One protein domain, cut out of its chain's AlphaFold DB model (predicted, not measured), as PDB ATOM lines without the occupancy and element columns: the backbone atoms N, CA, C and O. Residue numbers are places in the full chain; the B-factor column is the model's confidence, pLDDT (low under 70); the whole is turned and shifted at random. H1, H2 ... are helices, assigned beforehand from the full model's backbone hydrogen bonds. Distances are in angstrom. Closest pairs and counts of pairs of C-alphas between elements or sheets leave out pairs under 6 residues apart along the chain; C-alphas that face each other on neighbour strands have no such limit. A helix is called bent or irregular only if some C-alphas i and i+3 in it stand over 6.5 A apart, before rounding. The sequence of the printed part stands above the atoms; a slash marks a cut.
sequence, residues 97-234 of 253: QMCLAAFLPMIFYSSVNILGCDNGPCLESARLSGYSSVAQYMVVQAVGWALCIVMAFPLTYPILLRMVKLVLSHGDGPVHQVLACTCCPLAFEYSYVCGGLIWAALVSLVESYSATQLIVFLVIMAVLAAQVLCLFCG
ATOM      1  N   GLN A  97     166.858 101.503 112.301       87.19
ATOM      2  CA  GLN A  97     166.701 100.527 111.219       87.19
ATOM      3  C   GLN A  97     166.584  99.085 111.733       87.19
ATOM      4  O   GLN A  97     165.782  98.318 111.208       87.19
ATOM      5  N   MET A  98     167.337  98.716 112.778       87.75
ATOM      6  CA  MET A  98     167.215  97.390 113.393       87.75
ATOM      7  C   MET A  98     165.882  97.240 114.122       87.75
ATOM      8  O   MET A  98     165.257  96.186 114.027       87.75
ATOM      9  N   CYS A  99     165.412  98.299 114.790       90.81
ATOM     10  CA  CYS A  99     164.101  98.283 115.435       90.81
ATOM     11  C   CYS A  99     162.987  98.062 114.403       90.81
ATOM     12  O   CYS A  99     162.128  97.211 114.608       90.81
ATOM     13  N   LEU A 100     163.033  98.757 113.261       89.81
ATOM     14  CA  LEU A 100     162.087  98.522 112.169       89.81
ATOM     15  C   LEU A 100     162.182  97.113 111.584       89.81
ATOM     16  O   LEU A 100     161.153  96.479 111.363       89.81
ATOM     17  N   ALA A 101     163.397  96.615 111.342       91.62
ATOM     18  CA  ALA A 101     163.599  95.273 110.804       91.62
ATOM     19  C   ALA A 101     162.998  94.199 111.726       91.62
ATOM     20  O   ALA A 101     162.390  93.243 111.251       91.62
ATOM     21  N   ALA A 102     163.091  94.390 113.042       91.69
ATOM     22  CA  ALA A 102     162.484  93.494 114.017       91.69
ATOM     23  C   ALA A 102     160.940  93.546 114.020       91.69
ATOM     24  O   ALA A 102     160.299  92.566 114.390       91.69
ATOM     25  N   PHE A 103     160.336  94.649 113.563       92.06
ATOM     26  CA  PHE A 103     158.883  94.792 113.387       92.06
ATOM     27  C   PHE A 103     158.395  94.498 111.965       92.06
ATOM     28  O   PHE A 103     157.199  94.612 111.697       92.06
ATOM     29  N   LEU A 104     159.273  94.064 111.059       92.25
ATOM     30  CA  LEU A 104     158.924  93.774 109.669       92.25
ATOM     31  C   LEU A 104     157.718  92.820 109.519       92.25
ATOM     32  O   LEU A 104     156.842  93.126 108.707       92.25
ATOM     33  N   PRO A 105     157.577  91.735 110.315       92.44
ATOM     34  CA  PRO A 105     156.383  90.889 110.251       92.44
ATOM     35  C   PRO A 105     155.086  91.653 110.553       92.44
ATOM     36  O   PRO A 105     154.087  91.475 109.860       92.44
ATOM     37  N   MET A 106     155.105  92.545 111.547       89.94
ATOM     38  CA  MET A 106     153.943  93.352 111.928       89.94
ATOM     39  C   MET A 106     153.653  94.456 110.901       89.94
ATOM     40  O   MET A 106     152.493  94.736 110.607       89.94
ATOM     41  N   ILE A 107     154.696  95.032 110.297       92.00
ATOM     42  CA  ILE A 107     154.580  95.988 109.187       92.00
ATOM     43  C   ILE A 107     153.898  95.322 107.991       92.00
ATOM     44  O   ILE A 107     152.926  95.858 107.466       92.00
ATOM     45  N   PHE A 108     154.325  94.123 107.592       91.62
ATOM     46  CA  PHE A 108     153.649  93.401 106.514       91.62
ATOM     47  C   PHE A 108     152.221  93.015 106.895       91.62
ATOM     48  O   PHE A 108     151.317  93.167 106.073       91.62
ATOM     49  N   TYR A 109     151.988  92.611 108.143       89.44
ATOM     50  CA  TYR A 109     150.639  92.335 108.628       89.44
ATOM     51  C   TYR A 109     149.721  93.567 108.558       89.44
ATOM     52  O   TYR A 109     148.561  93.435 108.178       89.44
ATOM     53  N   SER A 110     150.223  94.783 108.803       89.81
ATOM     54  CA  SER A 110     149.398  95.996 108.677       89.81
ATOM     55  C   SER A 110     148.846  96.235 107.269       89.81
ATOM     56  O   SER A 110     147.760  96.796 107.129       89.81
ATOM     57  N   SER A 111     149.526  95.750 106.222       88.38
ATOM     58  CA  SER A 111     149.005  95.840 104.852       88.38
ATOM     59  C   SER A 111     147.711  95.040 104.679       88.38
ATOM     60  O   SER A 111     146.827  95.465 103.939       88.38
ATOM     61  N   VAL A 112     147.557  93.941 105.426       88.12
ATOM     62  CA  VAL A 112     146.322  93.150 105.466       88.12
ATOM     63  C   VAL A 112     145.190  93.960 106.094       88.12
ATOM     64  O   VAL A 112     144.079  93.915 105.587       88.12
ATOM     65  N   ASN A 113     145.457  94.765 107.121       84.31
ATOM     66  CA  ASN A 113     144.427  95.619 107.726       84.31
ATOM     67  C   ASN A 113     143.994  96.752 106.780       84.31
ATOM     68  O   ASN A 113     142.806  97.059 106.678       84.31
ATOM     69  N   ILE A 114     144.941  97.339 106.040       87.31
ATOM     70  CA  ILE A 114     144.652  98.410 105.073       87.31
ATOM     71  C   ILE A 114     143.871  97.866 103.868       87.31
ATOM     72  O   ILE A 114     142.834  98.416 103.503       87.31
ATOM     73  N   LEU A 115     144.364  96.793 103.241       88.38
ATOM     74  CA  LEU A 115     143.807  96.254 101.994       88.38
ATOM     75  C   LEU A 115     142.628  95.305 102.225       88.38
ATOM     76  O   LEU A 115     141.740  95.206 101.383       88.38
ATOM     77  N   GLY A 116     142.631  94.598 103.351       85.81
ATOM     78  CA  GLY A 116     141.603  93.633 103.728       85.81
ATOM     79  C   GLY A 116     140.406  94.250 104.441       85.81
ATOM     80  O   GLY A 116     139.473  93.516 104.746       85.81
ATOM     81  N   CYS A 117     140.416  95.564 104.707       85.88
ATOM     82  CA  CYS A 117     139.297  96.296 105.306       85.88
ATOM     83  C   CYS A 117     138.722  95.605 106.557       85.88
ATOM     84  O   CYS A 117     137.514  95.377 106.651       85.88
ATOM     85  N   ASP A 118     139.604  95.243 107.493       80.88
ATOM     86  CA  ASP A 118     139.294  94.489 108.719       80.88
ATOM     87  C   ASP A 118     138.619  93.126 108.475       80.88
ATOM     88  O   ASP A 118     137.769  92.672 109.237       80.88
ATOM     89  N   ASN A 119     139.037  92.441 107.407       83.94
ATOM     90  CA  ASN A 119     138.514  91.144 106.961       83.94
ATOM     91  C   ASN A 119     137.034  91.176 106.532       83.94
ATOM     92  O   ASN A 119     136.390  90.128 106.455       83.94
ATOM     93  N   GLY A 120     136.495  92.362 106.236       85.19
ATOM     94  CA  GLY A 120     135.122  92.567 105.780       85.19
ATOM     95  C   GLY A 120     135.030  93.320 104.447       85.19
ATOM     96  O   GLY A 120     136.036  93.773 103.896       85.19
ATOM     97  N   PRO A 121     133.816  93.481 103.890       91.06
ATOM     98  CA  PRO A 121     133.600  94.345 102.734       91.06
ATOM     99  C   PRO A 121     133.958  95.799 103.072       91.06
ATOM    100  O   PRO A 121     133.371  96.384 103.977       91.06
ATOM    101  N   CYS A 122     134.854  96.418 102.299       89.75
ATOM    102  CA  CYS A 122     135.357  97.772 102.575       89.75
ATOM    103  C   CYS A 122     134.277  98.843 102.738       89.75
ATOM    104  O   CYS A 122     134.439  99.764 103.532       89.75
ATOM    105  N   LEU A 123     133.176  98.726 101.993       92.12
ATOM    106  CA  LEU A 123     132.046  99.641 102.121       92.12
ATOM    107  C   LEU A 123     131.390  99.543 103.504       92.12
ATOM    108  O   LEU A 123     131.046 100.565 104.089       92.12
ATOM    109  N   GLU A 124     131.248  98.325 104.022       92.25
ATOM    110  CA  GLU A 124     130.631  98.085 105.322       92.25
ATOM    111  C   GLU A 124     131.565  98.515 106.454       92.25
ATOM    112  O   GLU A 124     131.134  99.246 107.341       92.25
ATOM    113  N   SER A 125     132.855  98.170 106.384       90.44
ATOM    114  CA  SER A 125     133.851  98.583 107.383       90.44
ATOM    115  C   SER A 125     133.988 100.108 107.463       90.44
ATOM    116  O   SER A 125     134.021 100.675 108.557       90.44
ATOM    117  N   ALA A 126     133.989 100.792 106.311       91.12
ATOM    118  CA  ALA A 126     134.010 102.252 106.256       91.12
ATOM    119  C   ALA A 126     132.749 102.866 106.884       91.12
ATOM    120  O   ALA A 126     132.854 103.812 107.663       91.12
ATOM    121  N   ARG A 127     131.569 102.300 106.590       90.06
ATOM    122  CA  ARG A 127     130.285 102.761 107.136       90.06
ATOM    123  C   ARG A 127     130.192 102.553 108.648       90.06
ATOM    124  O   ARG A 127     129.760 103.460 109.351       90.06
ATOM    125  N   LEU A 128     130.590 101.379 109.140       88.56
ATOM    126  CA  LEU A 128     130.581 101.046 110.570       88.56
ATOM    127  C   LEU A 128     131.523 101.943 111.372       88.56
ATOM    128  O   LEU A 128     131.219 102.281 112.511       88.56
ATOM    129  N   SER A 129     132.627 102.359 110.757       86.56
ATOM    130  CA  SER A 129     133.606 103.262 111.364       86.56
ATOM    131  C   SER A 129     133.286 104.747 111.138       86.56
ATOM    132  O   SER A 129     134.149 105.588 111.345       86.56
ATOM    133  N   GLY A 130     132.087 105.085 110.648       88.50
ATOM    134  CA  GLY A 130     131.635 106.476 110.522       88.50
ATOM    135  C   GLY A 130     132.251 107.288 109.373       88.50
ATOM    136  O   GLY A 130     132.031 108.498 109.300       88.50
ATOM    137  N   TYR A 131     132.988 106.668 108.446       89.94
ATOM    138  CA  TYR A 131     133.607 107.390 107.330       89.94
ATOM    139  C   TYR A 131     132.622 107.678 106.196       89.94
ATOM    140  O   TYR A 131     131.750 106.876 105.863       89.94
ATOM    141  N   SER A 132     132.820 108.818 105.529       88.69
ATOM    142  CA  SER A 132     131.967 109.256 104.413       88.69
ATOM    143  C   SER A 132     132.186 108.458 103.125       88.69
ATOM    144  O   SER A 132     131.311 108.398 102.262       88.69
ATOM    145  N   SER A 133     133.367 107.854 102.966       92.75
ATOM    146  CA  SER A 133     133.735 107.087 101.777       92.75
ATOM    147  C   SER A 133     134.795 106.029 102.083       92.75
ATOM    148  O   SER A 133     135.596 106.168 103.008       92.75
ATOM    149  N   VAL A 134     134.853 104.995 101.240       93.00
ATOM    150  CA  VAL A 134     135.891 103.949 101.307       93.00
ATOM    151  C   VAL A 134     137.288 104.533 101.088       93.00
ATOM    152  O   VAL A 134     138.238 104.119 101.742       93.00
ATOM    153  N   ALA A 135     137.415 105.524 100.202       92.44
ATOM    154  CA  ALA A 135     138.687 106.193  99.956       92.44
ATOM    155  C   ALA A 135     139.194 106.912 101.216       92.44
ATOM    156  O   ALA A 135     140.365 106.775 101.564       92.44
ATOM    157  N   GLN A 136     138.311 107.619 101.932       91.94
ATOM    158  CA  GLN A 136     138.658 108.255 103.204       91.94
ATOM    159  C   GLN A 136     139.105 107.215 104.237       91.94
ATOM    160  O   GLN A 136     140.163 107.389 104.833       91.94
ATOM    161  N   TYR A 137     138.358 106.118 104.390       91.94
ATOM    162  CA  TYR A 137     138.730 105.010 105.274       91.94
ATOM    163  C   TYR A 137     140.129 104.462 104.945       91.94
ATOM    164  O   TYR A 137     140.991 104.409 105.818       91.94
ATOM    165  N   MET A 138     140.399 104.129 103.680       93.06
ATOM    166  CA  MET A 138     141.696 103.579 103.265       93.06
ATOM    167  C   MET A 138     142.856 104.550 103.509       93.06
ATOM    168  O   MET A 138     143.917 104.127 103.968       93.06
ATOM    169  N   VAL A 139     142.664 105.846 103.236       93.06
ATOM    170  CA  VAL A 139     143.685 106.875 103.496       93.06
ATOM    171  C   VAL A 139     143.958 106.995 104.992       93.06
ATOM    172  O   VAL A 139     145.120 107.017 105.392       93.06
ATOM    173  N   VAL A 140     142.916 107.029 105.824       93.31
ATOM    174  CA  VAL A 140     143.068 107.117 107.283       93.31
ATOM    175  C   VAL A 140     143.770 105.879 107.832       93.31
ATOM    176  O   VAL A 140     144.712 106.026 108.609       93.31
ATOM    177  N   GLN A 141     143.405 104.683 107.360       93.19
ATOM    178  CA  GLN A 141     144.086 103.451 107.748       93.19
ATOM    179  C   GLN A 141     145.569 103.477 107.352       93.19
ATOM    180  O   GLN A 141     146.441 103.176 108.168       93.19
ATOM    181  N   ALA A 142     145.875 103.875 106.114       94.19
ATOM    182  CA  ALA A 142     147.249 103.952 105.623       94.19
ATOM    183  C   ALA A 142     148.092 104.963 106.416       94.19
ATOM    184  O   ALA A 142     149.223 104.655 106.796       94.19
ATOM    185  N   VAL A 143     147.538 106.143 106.710       95.38
ATOM    186  CA  VAL A 143     148.205 107.170 107.522       95.38
ATOM    187  C   VAL A 143     148.405 106.682 108.956       95.38
ATOM    188  O   VAL A 143     149.520 106.774 109.466       95.38
ATOM    189  N   GLY A 144     147.379 106.115 109.595       95.25
ATOM    190  CA  GLY A 144     147.464 105.612 110.970       95.25
ATOM    191  C   GLY A 144     148.545 104.545 111.133       95.25
ATOM    192  O   GLY A 144     149.393 104.646 112.027       95.25
ATOM    193  N   TRP A 145     148.600 103.579 110.211       95.31
ATOM    194  CA  TRP A 145     149.657 102.568 110.203       95.31
ATOM    195  C   TRP A 145     151.033 103.163 109.915       95.31
ATOM    196  O   TRP A 145     151.977 102.841 110.635       95.31
ATOM    197  N   ALA A 146     151.171 104.066 108.940       95.62
ATOM    198  CA  ALA A 146     152.452 104.717 108.657       95.62
ATOM    199  C   ALA A 146     153.001 105.463 109.888       95.62
ATOM    200  O   ALA A 146     154.185 105.341 110.212       95.62
ATOM    201  N   LEU A 147     152.136 106.175 110.617       95.81
ATOM    202  CA  LEU A 147     152.505 106.853 111.858       95.81
ATOM    203  C   LEU A 147     152.923 105.858 112.949       95.81
ATOM    204  O   LEU A 147     153.966 106.054 113.573       95.81
ATOM    205  N   CYS A 148     152.183 104.763 113.142       95.38
ATOM    206  CA  CYS A 148     152.558 103.717 114.101       95.38
ATOM    207  C   CYS A 148     153.915 103.081 113.765       95.38
ATOM    208  O   CYS A 148     154.746 102.893 114.655       95.38
ATOM    209  N   ILE A 149     154.165 102.796 112.486       94.62
ATOM    210  CA  ILE A 149     155.406 102.173 112.013       94.62
ATOM    211  C   ILE A 149     156.606 103.088 112.265       94.62
ATOM    212  O   ILE A 149     157.654 102.619 112.702       94.62
ATOM    213  N   VAL A 150     156.468 104.388 112.001       93.81
ATOM    214  CA  VAL A 150     157.578 105.341 112.148       93.81
ATOM    215  C   VAL A 150     157.788 105.750 113.606       93.81
ATOM    216  O   VAL A 150     158.937 105.909 114.024       93.81
ATOM    217  N   MET A 151     156.707 105.926 114.373       93.50
ATOM    218  CA  MET A 151     156.772 106.566 115.688       93.50
ATOM    219  C   MET A 151     156.556 105.640 116.878       93.50
ATOM    220  O   MET A 151     157.159 105.891 117.911       93.50
ATOM    221  N   ALA A 152     155.728 104.598 116.775       93.94
ATOM    222  CA  ALA A 152     155.392 103.740 117.916       93.94
ATOM    223  C   ALA A 152     156.239 102.461 117.945       93.94
ATOM    224  O   ALA A 152     156.865 102.147 118.956       93.94
ATOM    225  N   PHE A 153     156.325 101.738 116.826       92.50
ATOM    226  CA  PHE A 153     157.033 100.454 116.764       92.50
ATOM    227  C   PHE A 153     158.511 100.542 117.162       92.50
ATOM    228  O   PHE A 153     158.952  99.720 117.976       92.50
ATOM    229  N   PRO A 154     159.287 101.540 116.690       91.88
ATOM    230  CA  PRO A 154     160.703 101.615 117.012       91.88
ATOM    231  C   PRO A 154     160.973 101.871 118.500       91.88
ATOM    232  O   PRO A 154     162.084 101.616 118.949       91.88
ATOM    233  N   LEU A 155     159.986 102.334 119.278       92.50
ATOM    234  CA  LEU A 155     160.146 102.639 120.706       92.50
ATOM    235  C   LEU A 155     160.332 101.387 121.569       92.50
ATOM    236  O   LEU A 155     161.003 101.451 122.600       92.50
ATOM    237  N   THR A 156     159.769 100.253 121.145       92.62
ATOM    238  CA  THR A 156     159.658  99.040 121.971       92.62
ATOM    239  C   THR A 156     161.015  98.557 122.482       92.62
ATOM    240  O   THR A 156     161.196  98.364 123.683       92.62
ATOM    241  N   TYR A 157     161.998  98.399 121.590       90.88
ATOM    242  CA  TYR A 157     163.303  97.835 121.948       90.88
ATOM    243  C   TYR A 157     164.177  98.783 122.786       90.88
ATOM    244  O   TYR A 157     164.695  98.337 123.811       90.88
ATOM    245  N   PRO A 158     164.329 100.079 122.443       91.19
ATOM    246  CA  PRO A 158     165.045 101.025 123.298       91.19
ATOM    247  C   PRO A 158     164.455 101.129 124.708       91.19
ATOM    248  O   PRO A 158     165.204 101.223 125.681       91.19
ATOM    249  N   ILE A 159     163.124 101.103 124.838       91.69
ATOM    250  CA  ILE A 159     162.452 101.138 126.144       91.69
ATOM    251  C   ILE A 159     162.714  99.845 126.907       91.69
ATOM    252  O   ILE A 159     163.161  99.906 128.052       91.69
ATOM    253  N   LEU A 160     162.531  98.690 126.261       92.44
ATOM    254  CA  LEU A 160     162.813  97.381 126.847       92.44
ATOM    255  C   LEU A 160     164.237  97.306 127.408       92.44
ATOM    256  O   LEU A 160     164.421  96.936 128.565       92.44
ATOM    257  N   LEU A 161     165.242  97.704 126.626       90.38
ATOM    258  CA  LEU A 161     166.643  97.659 127.057       90.38
ATOM    259  C   LEU A 161     166.916  98.571 128.254       90.38
ATOM    260  O   LEU A 161     167.627  98.178 129.179       90.38
ATOM    261  N   ARG A 162     166.323  99.769 128.282       90.69
ATOM    262  CA  ARG A 162     166.457 100.689 129.421       90.69
ATOM    263  C   ARG A 162     165.778 100.149 130.672       90.69
ATOM    264  O   ARG A 162     166.361 100.241 131.750       90.69
ATOM    265  N   MET A 163     164.592  99.558 130.531       89.94
ATOM    266  CA  MET A 163     163.886  98.913 131.638       89.94
ATOM    267  C   MET A 163     164.689  97.734 132.187       89.94
ATOM    268  O   MET A 163     164.915  97.659 133.389       89.94
ATOM    269  N   VAL A 164     165.186  96.850 131.318       90.06
ATOM    270  CA  VAL A 164     166.012  95.702 131.723       90.06
ATOM    271  C   VAL A 164     167.294  96.164 132.410       90.06
ATOM    272  O   VAL A 164     167.617  95.651 133.478       90.06
ATOM    273  N   LYS A 165     167.995  97.168 131.869       87.12
ATOM    274  CA  LYS A 165     169.193  97.719 132.518       87.12
ATOM    275  C   LYS A 165     168.884  98.279 133.904       87.12
ATOM    276  O   LYS A 165     169.648  98.032 134.830       87.12
ATOM    277  N   LEU A 166     167.783  99.019 134.045       87.88
ATOM    278  CA  LEU A 166     167.360  99.564 135.333       87.88
ATOM    279  C   LEU A 166     167.049  98.445 136.327       87.88
ATOM    280  O   LEU A 166     167.427  98.541 137.485       87.88
ATOM    281  N   VAL A 167     166.402  97.368 135.895       88.44
ATOM    282  CA  VAL A 167     166.122  96.226 136.773       88.44
ATOM    283  C   VAL A 167     167.414  95.534 137.202       88.44
ATOM    284  O   VAL A 167     167.623  95.309 138.390       88.44
ATOM    285  N   LEU A 168     168.309  95.246 136.257       84.38
ATOM    286  CA  LEU A 168     169.552  94.528 136.539       84.38
ATOM    287  C   LEU A 168     170.575  95.371 137.316       84.38
ATOM    288  O   LEU A 168     171.429  94.811 137.994       84.38
ATOM    289  N   SER A 169     170.482  96.705 137.295       84.81
ATOM    290  CA  SER A 169     171.379  97.555 138.090       84.81
ATOM    291  C   SER A 169     171.121  97.491 139.599       84.81
ATOM    292  O   SER A 169     171.945  97.987 140.363       84.81
ATOM    293  N   HIS A 170     169.988  96.930 140.038       83.25
ATOM    294  CA  HIS A 170     169.602  96.879 141.454       83.25
ATOM    295  C   HIS A 170     169.929  95.538 142.144       83.25
ATOM    296  O   HIS A 170     169.817  95.454 143.369       83.25
ATOM    297  N   GLY A 171     170.404  94.524 141.407       78.75
ATOM    298  CA  GLY A 171     170.941  93.282 141.973       78.75
ATOM    299  C   GLY A 171     170.682  92.025 141.133       78.75
ATOM    300  O   GLY A 171     169.914  92.037 140.177       78.75
ATOM    301  N   ASP A 172     171.286  90.906 141.552       77.75
ATOM    302  CA  ASP A 172     171.297  89.626 140.811       77.75
ATOM    303  C   ASP A 172     170.382  88.540 141.422       77.75
ATOM    304  O   ASP A 172     170.591  87.338 141.260       77.75
ATOM    305  N   GLY A 173     169.355  88.949 142.171       86.19
ATOM    306  CA  GLY A 173     168.432  88.021 142.838       86.19
ATOM    307  C   GLY A 173     167.354  87.419 141.914       86.19
ATOM    308  O   GLY A 173     167.024  88.010 140.886       86.19
ATOM    309  N   PRO A 174     166.693  86.312 142.313       84.94
ATOM    310  CA  PRO A 174     165.597  85.704 141.541       84.94
ATOM    311  C   PRO A 174     164.420  86.667 141.311       84.94
ATOM    312  O   PRO A 174     163.762  86.620 140.277       84.94
ATOM    313  N   VAL A 175     164.196  87.605 142.238       86.44
ATOM    314  CA  VAL A 175     163.200  88.680 142.096       86.44
ATOM    315  C   VAL A 175     163.528  89.603 140.916       86.44
ATOM    316  O   VAL A 175     162.626  89.995 140.181       86.44
ATOM    317  N   HIS A 176     164.808  89.905 140.684       86.81
ATOM    318  CA  HIS A 176     165.245  90.749 139.570       86.81
ATOM    319  C   HIS A 176     165.086  90.031 138.228       86.81
ATOM    320  O   HIS A 176     164.720  90.661 137.244       86.81
ATOM    321  N   GLN A 177     165.275  88.707 138.191       84.31
ATOM    322  CA  GLN A 177     165.009  87.907 136.993       84.31
ATOM    323  C   GLN A 177     163.519  87.906 136.635       84.31
ATOM    324  O   GLN A 177     163.167  88.134 135.480       84.31
ATOM    325  N   VAL A 178     162.638  87.721 137.627       88.50
ATOM    326  CA  VAL A 178     161.184  87.824 137.416       88.50
ATOM    327  C   VAL A 178     160.813  89.223 136.922       88.50
ATOM    328  O   VAL A 178     160.082  89.353 135.941       88.50
ATOM    329  N   LEU A 179     161.362  90.269 137.540       89.19
ATOM    330  CA  LEU A 179     161.107  91.649 137.133       89.19
ATOM    331  C   LEU A 179     161.623  91.930 135.708       89.19
ATOM    332  O   LEU A 179     160.911  92.537 134.911       89.19
ATOM    333  N   ALA A 180     162.794  91.411 135.335       88.94
ATOM    334  CA  ALA A 180     163.332  91.537 133.981       88.94
ATOM    335  C   ALA A 180     162.432  90.846 132.941       88.94
ATOM    336  O   ALA A 180     162.200  91.407 131.869       88.94
ATOM    337  N   CYS A 181     161.853  89.687 133.272       90.00
ATOM    338  CA  CYS A 181     160.860  89.025 132.421       90.00
ATOM    339  C   CYS A 181     159.605  89.888 132.211       90.00
ATOM    340  O   CYS A 181     159.049  89.892 131.113       90.00
ATOM    341  N   THR A 182     159.178  90.659 133.220       92.62
ATOM    342  CA  THR A 182     158.023  91.570 133.086       92.62
ATOM    343  C   THR A 182     158.306  92.819 132.248       92.62
ATOM    344  O   THR A 182     157.369  93.425 131.733       92.62
ATOM    345  N   CYS A 183     159.572  93.189 132.023       93.00
ATOM    346  CA  CYS A 183     159.910  94.335 131.172       93.00
ATOM    347  C   CYS A 183     159.453  94.146 129.720       93.00
ATOM    348  O   CYS A 183     159.082  95.121 129.072       93.00
ATOM    349  N   CYS A 184     159.457  92.909 129.213       92.19
ATOM    350  CA  CYS A 184     159.027  92.602 127.850       92.19
ATOM    351  C   CYS A 184     157.549  92.956 127.607       92.19
ATOM    352  O   CYS A 184     157.300  93.848 126.793       92.19
ATOM    353  N   PRO A 185     156.566  92.360 128.315       94.62
ATOM    354  CA  PRO A 185     155.165  92.715 128.113       94.62
ATOM    355  C   PRO A 185     154.907  94.200 128.381       94.62
ATOM    356  O   PRO A 185     154.205  94.827 127.602       94.62
ATOM    357  N   LEU A 186     155.540  94.803 129.394       94.75
ATOM    358  CA  LEU A 186     155.377  96.234 129.675       94.75
ATOM    359  C   LEU A 186     155.858  97.135 128.527       94.75
ATOM    360  O   LEU A 186     155.203  98.126 128.215       94.75
ATOM    361  N   ALA A 187     156.981  96.799 127.887       94.44
ATOM    362  CA  ALA A 187     157.477  97.557 126.742       94.44
ATOM    363  C   ALA A 187     156.539  97.437 125.529       94.44
ATOM    364  O   ALA A 187     156.306  98.430 124.840       94.44
ATOM    365  N   PHE A 188     155.971  96.251 125.286       93.12
ATOM    366  CA  PHE A 188     154.969  96.062 124.233       93.12
ATOM    367  C   PHE A 188     153.677  96.824 124.532       93.12
ATOM    368  O   PHE A 188     153.202  97.553 123.664       93.12
ATOM    369  N   GLU A 189     153.147  96.712 125.751       95.25
ATOM    370  CA  GLU A 189     151.961  97.454 126.198       95.25
ATOM    371  C   GLU A 189     152.150  98.960 126.017       95.25
ATOM    372  O   GLU A 189     151.290  99.637 125.460       95.25
ATOM    373  N   TYR A 190     153.317  99.489 126.391       95.25
ATOM    374  CA  TYR A 190     153.639 100.894 126.173       95.25
ATOM    375  C   TYR A 190     153.564 101.287 124.688       95.25
ATOM    376  O   TYR A 190     152.918 102.277 124.338       95.25
ATOM    377  N   SER A 191     154.167 100.496 123.796       94.06
ATOM    378  CA  SER A 191     154.101 100.747 122.351       94.06
ATOM    379  C   SER A 191     152.674 100.656 121.800       94.06
ATOM    380  O   SER A 191     152.307 101.453 120.932       94.06
ATOM    381  N   TYR A 192     151.848  99.739 122.315       93.88
ATOM    382  CA  TYR A 192     150.428  99.650 121.965       93.88
ATOM    383  C   TYR A 192     149.630 100.852 122.463       93.88
ATOM    384  O   TYR A 192     148.796 101.359 121.717       93.88
ATOM    385  N   VAL A 193     149.914 101.363 123.663       96.56
ATOM    386  CA  VAL A 193     149.312 102.605 124.168       96.56
ATOM    387  C   VAL A 193     149.687 103.783 123.267       96.56
ATOM    388  O   VAL A 193     148.806 104.545 122.870       96.56
ATOM    389  N   CYS A 194     150.955 103.909 122.863       96.62
ATOM    390  CA  CYS A 194     151.378 104.934 121.904       96.62
ATOM    391  C   CYS A 194     150.645 104.804 120.559       96.62
ATOM    392  O   CYS A 194     150.144 105.800 120.037       96.62
ATOM    393  N   GLY A 195     150.536 103.587 120.016       95.62
ATOM    394  CA  GLY A 195     149.766 103.323 118.798       95.62
ATOM    395  C   GLY A 195     148.281 103.663 118.957       95.62
ATOM    396  O   GLY A 195     147.700 104.322 118.101       95.62
ATOM    397  N   GLY A 196     147.676 103.288 120.084       95.88
ATOM    398  CA  GLY A 196     146.287 103.596 120.417       95.88
ATOM    399  C   GLY A 196     146.022 105.098 120.513       95.88
ATOM    400  O   GLY A 196     144.999 105.560 120.020       95.88
ATOM    401  N   LEU A 197     146.959 105.877 121.064       96.88
ATOM    402  CA  LEU A 197     146.868 107.341 121.091       96.88
ATOM    403  C   LEU A 197     146.908 107.948 119.683       96.88
ATOM    404  O   LEU A 197     146.133 108.862 119.405       96.88
ATOM    405  N   ILE A 198     147.764 107.430 118.792       96.69
ATOM    406  CA  ILE A 198     147.801 107.845 117.379       96.69
ATOM    407  C   ILE A 198     146.440 107.579 116.728       96.69
ATOM    408  O   ILE A 198     145.864 108.486 116.127       96.69
ATOM    409  N   TRP A 199     145.909 106.362 116.877       95.25
ATOM    410  CA  TRP A 199     144.616 105.979 116.306       95.25
ATOM    411  C   TRP A 199     143.464 106.809 116.860       95.25
ATOM    412  O   TRP A 199     142.704 107.383 116.086       95.25
ATOM    413  N   ALA A 200     143.361 106.934 118.183       94.88
ATOM    414  CA  ALA A 200     142.302 107.700 118.830       94.88
ATOM    415  C   ALA A 200     142.314 109.166 118.382       94.88
ATOM    416  O   ALA A 200     141.262 109.723 118.067       94.88
ATOM    417  N   ALA A 201     143.495 109.785 118.303       95.31
ATOM    418  CA  ALA A 201     143.628 111.169 117.865       95.31
ATOM    419  C   ALA A 201     143.307 111.342 116.373       95.31
ATOM    420  O   ALA A 201     142.625 112.300 116.005       95.31
ATOM    421  N   LEU A 202     143.763 110.417 115.521       94.69
ATOM    422  CA  LEU A 202     143.520 110.461 114.080       94.69
ATOM    423  C   LEU A 202     142.039 110.256 113.745       94.69
ATOM    424  O   LEU A 202     141.479 111.040 112.983       94.69
ATOM    425  N   VAL A 203     141.398 109.244 114.334       92.06
ATOM    426  CA  VAL A 203     139.966 108.967 114.131       92.06
ATOM    427  C   VAL A 203     139.132 110.145 114.625       92.06
ATOM    428  O   VAL A 203     138.316 110.664 113.868       92.06
ATOM    429  N   SER A 204     139.414 110.651 115.834       92.50
ATOM    430  CA  SER A 204     138.702 111.814 116.386       92.50
ATOM    431  C   SER A 204     138.773 113.023 115.451       92.50
ATOM    432  O   SER A 204     137.752 113.662 115.203       92.50
ATOM    433  N   LEU A 205     139.964 113.310 114.906       93.44
ATOM    434  CA  LEU A 205     140.200 114.424 113.984       93.44
ATOM    435  C   LEU A 205     139.395 114.297 112.684       93.44
ATOM    436  O   LEU A 205     138.976 115.309 112.122       93.44
ATOM    437  N   VAL A 206     139.208 113.071 112.194       91.00
ATOM    438  CA  VAL A 206     138.500 112.807 110.938       91.00
ATOM    439  C   VAL A 206     136.985 112.800 111.135       91.00
ATOM    440  O   VAL A 206     136.268 113.333 110.289       91.00
ATOM    441  N   GLU A 207     136.495 112.229 112.236       89.19
ATOM    442  CA  GLU A 207     135.059 112.134 112.515       89.19
ATOM    443  C   GLU A 207     134.430 113.481 112.883       89.19
ATOM    444  O   GLU A 207     133.277 113.741 112.542       89.19
ATOM    445  N   SER A 208     135.139 114.343 113.615       88.12
ATOM    446  CA  SER A 208     134.550 115.567 114.184       88.12
ATOM    447  C   SER A 208     135.499 116.756 114.141       88.12
ATOM    448  O   SER A 208     135.694 117.433 115.152       88.12
ATOM    449  N   TYR A 209     136.051 117.027 112.954       91.69
ATOM    450  CA  TYR A 209     137.070 118.053 112.746       91.69
ATOM    451  C   TYR A 209     136.787 119.346 113.524       91.69
ATOM    452  O   TYR A 209     135.821 120.071 113.281       91.69
ATOM    453  N   SER A 210     137.690 119.651 114.451       95.19
ATOM    454  CA  SER A 210     137.695 120.881 115.231       95.19
ATOM    455  C   SER A 210     139.130 121.342 115.457       95.19
ATOM    456  O   SER A 210     140.061 120.532 115.520       95.19
ATOM    457  N   ALA A 211     139.326 122.653 115.622       95.12
ATOM    458  CA  ALA A 211     140.650 123.212 115.901       95.12
ATOM    459  C   ALA A 211     141.273 122.589 117.164       95.12
ATOM    460  O   ALA A 211     142.470 122.319 117.202       95.12
ATOM    461  N   THR A 212     140.452 122.286 118.173       94.44
ATOM    462  CA  THR A 212     140.884 121.634 119.412       94.44
ATOM    463  C   THR A 212     141.419 120.225 119.172       94.44
ATOM    464  O   THR A 212     142.495 119.900 119.667       94.44
ATOM    465  N   GLN A 213     140.727 119.392 118.388       94.06
ATOM    466  CA  GLN A 213     141.210 118.043 118.067       94.06
ATOM    467  C   GLN A 213     142.487 118.067 117.230       94.06
ATOM    468  O   GLN A 213     143.376 117.250 117.457       94.06
ATOM    469  N   LEU A 214     142.610 119.026 116.306       95.12
ATOM    470  CA  LEU A 214     143.845 119.214 115.549       95.12
ATOM    471  C   LEU A 214     145.013 119.555 116.481       95.12
ATOM    472  O   LEU A 214     146.084 118.971 116.347       95.12
ATOM    473  N   ILE A 215     144.805 120.448 117.455       96.38
ATOM    474  CA  ILE A 215     145.823 120.773 118.463       96.38
ATOM    475  C   ILE A 215     146.191 119.526 119.276       96.38
ATOM    476  O   ILE A 215     147.376 119.243 119.431       96.38
ATOM    477  N   VAL A 216     145.208 118.755 119.753       95.75
ATOM    478  CA  VAL A 216     145.457 117.514 120.513       95.75
ATOM    479  C   VAL A 216     146.268 116.515 119.687       95.75
ATOM    480  O   VAL A 216     147.266 115.985 120.177       95.75
ATOM    481  N   PHE A 217     145.892 116.305 118.424       96.06
ATOM    482  CA  PHE A 217     146.631 115.452 117.498       96.06
ATOM    483  C   PHE A 217     148.079 115.930 117.339       96.06
ATOM    484  O   PHE A 217     149.008 115.152 117.545       96.06
ATOM    485  N   LEU A 218     148.294 117.218 117.055       96.75
ATOM    486  CA  LEU A 218     149.637 117.783 116.894       96.75
ATOM    487  C   LEU A 218     150.487 117.656 118.163       96.75
ATOM    488  O   LEU A 218     151.676 117.363 118.059       96.75
ATOM    489  N   VAL A 219     149.897 117.828 119.349       97.06
ATOM    490  CA  VAL A 219     150.598 117.648 120.629       97.06
ATOM    491  C   VAL A 219     151.032 116.194 120.813       97.06
ATOM    492  O   VAL A 219     152.195 115.954 121.134       97.06
ATOM    493  N   ILE A 220     150.148 115.223 120.563       96.50
ATOM    494  CA  ILE A 220     150.488 113.792 120.655       96.50
ATOM    495  C   ILE A 220     151.617 113.451 119.678       96.50
ATOM    496  O   ILE A 220     152.615 112.846 120.072       96.50
ATOM    497  N   MET A 221     151.505 113.902 118.426       96.50
ATOM    498  CA  MET A 221     152.530 113.680 117.407       96.50
ATOM    499  C   MET A 221     153.864 114.335 117.777       96.50
ATOM    500  O   MET A 221     154.913 113.722 117.591       96.50
ATOM    501  N   ALA A 222     153.846 115.547 118.338       96.50
ATOM    502  CA  ALA A 222     155.052 116.239 118.784       96.50
ATOM    503  C   ALA A 222     155.730 115.519 119.957       96.50
ATOM    504  O   ALA A 222     156.952 115.384 119.954       96.50
ATOM    505  N   VAL A 223     154.960 115.017 120.928       96.25
ATOM    506  CA  VAL A 223     155.495 114.253 122.067       96.25
ATOM    507  C   VAL A 223     156.121 112.941 121.595       96.25
ATOM    508  O   VAL A 223     157.252 112.639 121.978       96.25
ATOM    509  N   LEU A 224     155.442 112.192 120.723       95.38
ATOM    510  CA  LEU A 224     155.974 110.941 120.176       95.38
ATOM    511  C   LEU A 224     157.205 111.183 119.295       95.38
ATOM    512  O   LEU A 224     158.199 110.468 119.413       95.38
ATOM    513  N   ALA A 225     157.192 112.225 118.460       94.50
ATOM    514  CA  ALA A 225     158.354 112.606 117.664       94.50
ATOM    515  C   ALA A 225     159.535 113.018 118.554       94.50
ATOM    516  O   ALA A 225     160.650 112.550 118.337       94.50
ATOM    517  N   ALA A 226     159.298 113.837 119.584       93.94
ATOM    518  CA  ALA A 226     160.320 114.209 120.556       93.94
ATOM    519  C   ALA A 226     160.884 112.971 121.259       93.94
ATOM    520  O   ALA A 226     162.096 112.850 121.394       93.94
ATOM    521  N   GLN A 227     160.037 112.010 121.628       92.56
ATOM    522  CA  GLN A 227     160.477 110.753 122.215       92.56
ATOM    523  C   GLN A 227     161.370 109.954 121.261       92.56
ATOM    524  O   GLN A 227     162.466 109.563 121.657       92.56
ATOM    525  N   VAL A 228     160.961 109.751 120.005       91.94
ATOM    526  CA  VAL A 228     161.792 109.081 118.986       91.94
ATOM    527  C   VAL A 228     163.130 109.811 118.829       91.94
ATOM    528  O   VAL A 228     164.189 109.187 118.893       91.94
ATOM    529  N   LEU A 229     163.117 111.138 118.701       90.81
ATOM    530  CA  LEU A 229     164.338 111.935 118.571       90.81
ATOM    531  C   LEU A 229     165.232 111.823 119.814       90.81
ATOM    532  O   LEU A 229     166.437 111.624 119.687       90.81
ATOM    533  N   CYS A 230     164.678 111.870 121.023       89.25
ATOM    534  CA  CYS A 230     165.447 111.693 122.253       89.25
ATOM    535  C   CYS A 230     166.047 110.285 122.367       89.25
ATOM    536  O   CYS A 230     167.155 110.128 122.881       89.25
ATOM    537  N   LEU A 231     165.339 109.256 121.894       87.12
ATOM    538  CA  LEU A 231     165.818 107.875 121.931       87.12
ATOM    539  C   LEU A 231     166.922 107.604 120.906       87.12
ATOM    540  O   LEU A 231     167.875 106.901 121.238       87.12
ATOM    541  N   PHE A 232     166.806 108.155 119.696       85.56
ATOM    542  CA  PHE A 232     167.675 107.797 118.568       85.56
ATOM    543  C   PHE A 232     168.687 108.883 118.167       85.56
ATOM    544  O   PHE A 232     169.703 108.563 117.551       85.56
ATOM    545  N   CYS A 233     168.462 110.156 118.506       79.75
ATOM    546  CA  CYS A 233     169.359 111.265 118.152       79.75
ATOM    547  C   CYS A 233     170.228 111.759 119.319       79.75
ATOM    548  O   CYS A 233     171.216 112.444 119.068       79.75
ATOM    549  N   GLY A 234     169.916 111.385 120.566       61.34
ATOM    550  CA  GLY A 234     170.554 111.930 121.773       61.34
ATOM    551  C   GLY A 234     172.067 111.705 121.919       61.34
ATOM    552  O   GLY A 234     172.699 112.466 122.636       61.34
TER     553      GLY A 234
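Overview. This is residues 97 to 234 of the 253 residues of the protein "HCc2 protein" of Symbiodinium natans (UniProt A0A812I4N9). The main picture is a long helical hairpin: the bent helix H4 runs out and the long helix H5 runs back beside both its arms. H2 packs along the first arm, H4a, while H6 folds back along the second half of H5; H1 and H3 are short helices packed on H4, and residues 169 to 174 stick out at the hairpin's turn. The printed part has 138 residues, with six named helices in the order H1 to H6 and no named strand; the class is all helix. The whole is loose, with a radius of gyration of the C-alphas of 17.8 A, and elongated, spanning 57 by 33 by 26 A.

Arrangement. H1, residues 97 to 102, and H2, residues 104 to 115, meet only through their link. H3, residues 122 to 128, is apart from H2. H4, residues 134 to 168, is the hub, touching five other helices. By its hydrogen bonds it was assigned as one helix, but it is bent: C-alphas 150 and 153 are 6.7 A apart. Its arms are H4a, residues 134 to 150, and H4b, residues 153 to 168; H4b is itself irregular, with C-alphas 154 and 157 6.7 A apart. H1 touches H4b, about perpendicular at 86 degrees; the closest C-alphas are those of Cys 99 and Pro 154, 5.0 A. H2 touches H4a at a shallow tilt of 12 degrees, opposite ways, closest at the C-alphas of Ile 114 and Gln 141, 5.7 A. H3 touches H4a with the C-alphas of Ala 126 and Tyr 137 closest, 5.6 A. H5, residues 174 to 207, forms a helical hairpin with H4b; they touch at a shallow tilt of 28 degrees, closest at the C-alphas of Leu 160 and Ala 187, 5.3 A. H6, residues 211 to 232, forms a second hairpin with H5, its closest C-alphas being Ala 201 and Phe 217, 5.2 A. Every O i to N i+4 pair is within hydrogen-bond range in H1, H3, H4a and H6, against 5 of 8 in H2, 10 of 12 in H4b and 28 of 30 in H5.

Along the chain. H1 begins at C-alpha 97, (166.701, 100.527, 111.219). H2 is 17.1 A long, H4a 24.3 A and H4b 24.1 A. H5 measures 49.7 A, with a kink of 26 degrees near residue 184. H6 measures 31.2 A and ends at C-alpha 232, (167.675, 107.797, 118.568).

Size, cuts and confidence. The C-alphas farthest apart, those of Ser 132 and Gly 173, are 57.1 A apart. The printed part has no cut and no long link. Mean pLDDT of the printed part is 91.1; residue 234 is under 70.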